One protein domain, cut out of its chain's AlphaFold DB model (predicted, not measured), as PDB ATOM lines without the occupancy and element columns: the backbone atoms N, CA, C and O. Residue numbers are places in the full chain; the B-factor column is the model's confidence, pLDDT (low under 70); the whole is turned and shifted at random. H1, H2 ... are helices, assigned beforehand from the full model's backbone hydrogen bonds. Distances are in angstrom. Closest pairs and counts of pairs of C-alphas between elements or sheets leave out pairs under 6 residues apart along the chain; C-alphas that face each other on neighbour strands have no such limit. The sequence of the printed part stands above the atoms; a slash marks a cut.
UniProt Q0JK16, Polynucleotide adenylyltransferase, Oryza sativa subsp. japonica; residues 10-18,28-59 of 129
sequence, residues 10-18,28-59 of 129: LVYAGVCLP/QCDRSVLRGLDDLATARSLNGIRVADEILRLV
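What this domain is: This is residues 10 to 18 and 28 to 59 of the 129 residues of the protein "Polynucleotide adenylyltransferase" of Oryza sativa subsp. japonica (UniProt Q0JK16). One long helix, H2, makes the longest axis, with the short helix H1 folded back near its first part. Residues 10 to 18, which hold no named element, form a separate piece that crosses H2 near its beginning. The printed part has 41 residues with two named helices, H1 then H2, and no named strand; its class is all helix. It is only just compact, close to loose, with a radius of gyration of the C-alphas of 10.8 A and spans of 31 by 21 by 15 A.

How they stand to each other: H1, residues 31 to 34, and H2, residues 40 to 58, are close but not clearly touching; their closest C-alphas, those of Leu 34 and Ala 43, are 7.2 A apart. A tight link of 5 residues joins them. H2 has a kink of 27 degrees near residue 49. In H2, 14 of 15 O i to N i+4 pairs are within hydrogen-bond range; H1 is too short for such a pair.

Where its parts are: C-alpha 10 is at (-22.166, 71.056, 153.805). H1 begins with C-alpha 31 at (-3.464, 77.972, 144.055). H2 is 26.0 A long and ends with C-alpha 58 at (-3.288, 61.803, 139.044).

The domain as a whole: The two C-alphas farthest apart, those of Pro 18 and Val 59, are 33.2 A apart. Residues 19 to 27 are not printed, and C-alphas 18 and 28 are 18.0 A apart across this cut. Residues 28 to 30 have pLDDT under 70.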
ATOM      1  N   LEU A  10     -22.385  69.807 154.528       88.48
ATOM      2  CA  LEU A  10     -22.166  71.056 153.805       88.48
ATOM      3  C   LEU A  10     -21.008  71.793 154.462       88.48
ATOM      4  O   LEU A  10     -21.086  72.164 155.631       88.48
ATOM      5  N   VAL A  11     -19.953  72.019 153.686       86.69
ATOM      6  CA  VAL A  11     -18.780  72.785 154.106       86.69
ATOM      7  C   VAL A  11     -18.796  74.158 153.448       86.69
ATOM      8  O   VAL A  11     -19.186  74.297 152.288       86.69
ATOM      9  N   TYR A  12     -18.363  75.170 154.194       85.12
ATOM     10  CA  TYR A  12     -18.240  76.544 153.717       85.12
ATOM     11  C   TYR A  12     -16.766  76.935 153.613       85.12
ATOM     12  O   TYR A  12     -15.945  76.529 154.440       85.12
ATOM     13  N   ALA A  13     -16.445  77.718 152.587       82.86
ATOM     14  CA  ALA A  13     -15.128  78.289 152.365       82.86
ATOM     15  C   ALA A  13     -15.278  79.720 151.834       82.86
ATOM     16  O   ALA A  13     -15.827  79.917 150.749       82.86
ATOM     17  N   GLY A  14     -14.789  80.704 152.591       81.24
ATOM     18  CA  GLY A  14     -14.752  82.100 152.160       81.24
ATOM     19  C   GLY A  14     -13.498  82.383 151.336       81.24
ATOM     20  O   GLY A  14     -12.401  82.415 151.876       81.24
ATOM     21  N   VAL A  15     -13.635  82.588 150.030       77.22
ATOM     22  CA  VAL A  15     -12.498  82.885 149.142       77.22
ATOM     23  C   VAL A  15     -12.402  84.383 148.865       77.22
ATOM     24  O   VAL A  15     -13.416  85.038 148.637       77.22
ATOM     25  N   CYS A  16     -11.183  84.930 148.856       75.50
ATOM     26  CA  CYS A  16     -10.916  86.346 148.583       75.50
ATOM     27  C   CYS A  16     -10.999  86.661 147.079       75.50
ATOM     28  O   CYS A  16     -10.012  87.043 146.454       75.50
ATOM     29  N   LEU A  17     -12.178  86.469 146.487       73.73
ATOM     30  CA  LEU A  17     -12.456  86.769 145.085       73.73
ATOM     31  C   LEU A  17     -13.584  87.798 144.995       73.73
ATOM     32  O   LEU A  17     -14.586  87.656 145.697       73.73
ATOM     33  N   PRO A  18     -13.466  88.810 144.118       73.99
ATOM     34  CA  PRO A  18     -14.486  89.851 143.987       73.99
ATOM     35  C   PRO A  18     -15.830  89.324 143.461       73.99
ATOM     36  O   PRO A  18     -16.867  89.939 143.685       73.99
ATOM     37  N   GLN A  28      -9.070  74.156 142.189       59.16
ATOM     38  CA  GLN A  28      -8.207  73.126 141.623       59.16
ATOM     39  C   GLN A  28      -7.178  73.748 140.675       59.16
ATOM     40  O   GLN A  28      -5.983  73.482 140.790       59.16
ATOM     41  N   CYS A  29      -7.636  74.635 139.787       57.99
ATOM     42  CA  CYS A  29      -6.783  75.269 138.785       57.99
ATOM     43  C   CYS A  29      -5.928  76.398 139.359       57.99
ATOM     44  O   CYS A  29      -4.842  76.650 138.843       57.99
ATOM     45  N   ASP A  30      -6.382  77.051 140.432       67.15
ATOM     46  CA  ASP A  30      -5.697  78.224 140.953       67.15
ATOM     47  C   ASP A  30      -5.331  78.097 142.437       67.15
ATOM     48  O   ASP A  30      -6.163  78.144 143.346       67.15
ATOM     49  N   ARG A  31      -4.026  77.938 142.696       73.27
ATOM     50  CA  ARG A  31      -3.464  77.972 144.055       73.27
ATOM     51  C   ARG A  31      -3.496  79.378 144.653       73.27
ATOM     52  O   ARG A  31      -3.349  79.491 145.868       73.27
ATOM     53  N   SER A  32      -3.692  80.423 143.846       71.93
ATOM     54  CA  SER A  32      -3.808  81.804 144.318       71.93
ATOM     55  C   SER A  32      -5.002  81.995 145.255       71.93
ATOM     56  O   SER A  32      -4.922  82.807 146.164       71.93
ATOM     57  N   VAL A  33      -6.040  81.162 145.123       72.68
ATOM     58  CA  VAL A  33      -7.249  81.149 145.967       72.68
ATOM     59  C   VAL A  33      -6.934  80.853 147.431       72.68
ATOM     60  O   VAL A  33      -7.712  81.189 148.317       72.68
ATOM     61  N   LEU A  34      -5.787  80.218 147.693       73.79
ATOM     62  CA  LEU A  34      -5.308  79.976 149.048       73.79
ATOM     63  C   LEU A  34      -4.542  81.168 149.647       73.79
ATOM     64  O   LEU A  34      -4.236  81.148 150.836       73.79
ATOM     65  N   ARG A  35      -4.192  82.185 148.848       71.90
ATOM     66  CA  ARG A  35      -3.487  83.378 149.336       71.90
ATOM     67  C   ARG A  35      -4.475  84.279 150.074       71.90
ATOM     68  O   ARG A  35      -5.539  84.581 149.548       71.90
ATOM     69  N   GLY A  36      -4.104  84.718 151.277       70.45
ATOM     70  CA  GLY A  36      -4.959  85.558 152.125       70.45
ATOM     71  C   GLY A  36      -6.055  84.796 152.873       70.45
ATOM     72  O   GLY A  36      -6.955  85.413 153.429       70.45
ATOM     73  N   LEU A  37      -6.002  83.458 152.892       75.34
ATOM     74  CA  LEU A  37      -6.864  82.666 153.764       75.34
ATOM     75  C   LEU A  37      -6.301  82.668 155.187       75.34
ATOM     76  O   LEU A  37      -5.491  81.810 155.536       75.34
ATOM     77  N   ASP A  38      -6.755  83.612 156.004       70.49
ATOM     78  CA  ASP A  38      -6.397  83.663 157.427       70.49
ATOM     79  C   ASP A  38      -7.198  82.644 158.262       70.49
ATOM     80  O   ASP A  38      -6.805  82.262 159.365       70.49
ATOM     81  N   ASP A  39      -8.318  82.154 157.719       81.03
ATOM     82  CA  ASP A  39      -9.209  81.217 158.392       81.03
ATOM     83  C   ASP A  39      -8.863  79.746 158.091       81.03
ATOM     84  O   ASP A  39      -9.028  79.228 156.978       81.03
ATOM     85  N   LEU A  40      -8.441  79.032 159.138       82.73
ATOM     86  CA  LEU A  40      -8.135  77.604 159.086       82.73
ATOM     87  C   LEU A  40      -9.356  76.757 158.690       82.73
ATOM     88  O   LEU A  40      -9.184  75.702 158.066       82.73
ATOM     89  N   ALA A  41     -10.576  77.176 159.044       83.59
ATOM     90  CA  ALA A  41     -11.786  76.439 158.687       83.59
ATOM     91  C   ALA A  41     -12.000  76.456 157.167       83.59
ATOM     92  O   ALA A  41     -12.150  75.399 156.551       83.59
ATOM     93  N   THR A  42     -11.884  77.630 156.551       83.96
ATOM     94  CA  THR A  42     -11.921  77.801 155.097       83.96
ATOM     95  C   THR A  42     -10.848  76.973 154.387       83.96
ATOM     96  O   THR A  42     -11.155  76.244 153.437       83.96
ATOM     97  N   ALA A  43      -9.600  77.007 154.868       82.82
ATOM     98  CA  ALA A  43      -8.515  76.219 154.283       82.82
ATOM     99  C   ALA A  43      -8.803  74.702 154.331       82.82
ATOM    100  O   ALA A  43      -8.591  73.990 153.345       82.82
ATOM    101  N   ARG A  44      -9.339  74.193 155.450       85.36
ATOM    102  CA  ARG A  44      -9.733  72.778 155.598       85.36
ATOM    103  C   ARG A  44     -10.868  72.385 154.651       85.36
ATOM    104  O   ARG A  44     -10.780  71.325 154.027       85.36
ATOM    105  N   SER A  45     -11.882  73.236 154.502       85.80
ATOM    106  CA  SER A  45     -13.001  73.014 153.577       85.80
ATOM    107  C   SER A  45     -12.530  72.926 152.120       85.80
ATOM    108  O   SER A  45     -12.936  72.020 151.389       85.80
ATOM    109  N   LEU A  46     -11.613  73.807 151.703       85.02
ATOM    110  CA  LEU A  46     -11.039  73.782 150.351       85.02
ATOM    111  C   LEU A  46     -10.139  72.563 150.120       85.02
ATOM    112  O   LEU A  46     -10.159  71.981 149.033       85.02
ATOM    113  N   ASN A  47      -9.369  72.149 151.132       86.64
ATOM    114  CA  ASN A  47      -8.471  70.998 151.026       86.64
ATOM    115  C   ASN A  47      -9.214  69.707 150.668       86.64
ATOM    116  O   ASN A  47      -8.713  68.943 149.848       86.64
ATOM    117  N   GLY A  48     -10.411  69.472 151.214       86.41
ATOM    118  CA  GLY A  48     -11.196  68.275 150.892       86.41
ATOM    119  C   GLY A  48     -11.478  68.136 149.391       86.41
ATOM    120  O   GLY A  48     -11.221  67.085 148.801       86.41
ATOM    121  N   ILE A  49     -11.934  69.222 148.762       85.15
ATOM    122  CA  ILE A  49     -12.229  69.268 147.322       85.15
ATOM    123  C   ILE A  49     -10.938  69.158 146.504       85.15
ATOM    124  O   ILE A  49     -10.878  68.387 145.549       85.15
ATOM    125  N   ARG A  50      -9.886  69.889 146.897       87.40
ATOM    126  CA  ARG A  50      -8.594  69.890 146.195       87.40
ATOM    127  C   ARG A  50      -7.928  68.518 146.191       87.40
ATOM    128  O   ARG A  50      -7.430  68.096 145.159       87.40
ATOM    129  N   VAL A  51      -7.922  67.815 147.325       89.15
ATOM    130  CA  VAL A  51      -7.323  66.475 147.414       89.15
ATOM    131  C   VAL A  51      -8.120  65.478 146.577       89.15
ATOM    132  O   VAL A  51      -7.524  64.670 145.869       89.15
ATOM    133  N   ALA A  52      -9.456  65.522 146.637       89.36
ATOM    134  CA  ALA A  52     -10.293  64.631 145.837       89.36
ATOM    135  C   ALA A  52     -10.052  64.818 144.334       89.36
ATOM    136  O   ALA A  52      -9.956  63.834 143.602       89.36
ATOM    137  N   ASP A  53      -9.920  66.065 143.893       88.15
ATOM    138  CA  ASP A  53      -9.666  66.375 142.495       88.15
ATOM    139  C   ASP A  53      -8.250  66.021 142.042       88.15
ATOM    140  O   ASP A  53      -8.076  65.365 141.018       88.15
ATOM    141  N   GLU A  54      -7.238  66.339 142.850       89.45
ATOM    142  CA  GLU A  54      -5.856  65.988 142.526       89.45
ATOM    143  C   GLU A  54      -5.689  64.465 142.414       89.45
ATOM    144  O   GLU A  54      -5.001  63.986 141.517       89.45
ATOM    145  N   ILE A  55      -6.381  63.680 143.251       91.49
ATOM    146  CA  ILE A  55      -6.427  62.219 143.107       91.49
ATOM    147  C   ILE A  55      -7.010  61.813 141.748       91.49
ATOM    148  O   ILE A  55      -6.455  60.932 141.093       91.49
ATOM    149  N   LEU A  56      -8.112  62.429 141.312       90.45
ATOM    150  CA  LEU A  56      -8.728  62.116 140.019       90.45
ATOM    151  C   LEU A  56      -7.840  62.527 138.839       90.45
ATOM    152  O   LEU A  56      -7.788  61.790 137.858       90.45
ATOM    153  N   ARG A  57      -7.111  63.642 138.952       89.22
ATOM    154  CA  ARG A  57      -6.146  64.125 137.952       89.22
ATOM    155  C   ARG A  57      -4.920  63.219 137.826       89.22
ATOM    156  O   ARG A  57      -4.354  63.081 136.748       89.22
ATOM    157  N   LEU A  58      -4.493  62.628 138.940       90.49
ATOM    158  CA  LEU A  58      -3.288  61.803 139.044       90.49
ATOM    159  C   LEU A  58      -3.482  60.339 138.632       90.49
ATOM    160  O   LEU A  58      -2.497  59.611 138.481       90.49
ATOM    161  N   VAL A  59      -4.725  59.882 138.523       90.22
ATOM    162  CA  VAL A  59      -5.065  58.505 138.163       90.22
ATOM    163  C   VAL A  59      -5.173  58.390 136.638       90.22
ATOM    164  O   VAL A  59      -5.933  59.152 136.043       90.22
TER     165      VAL A  59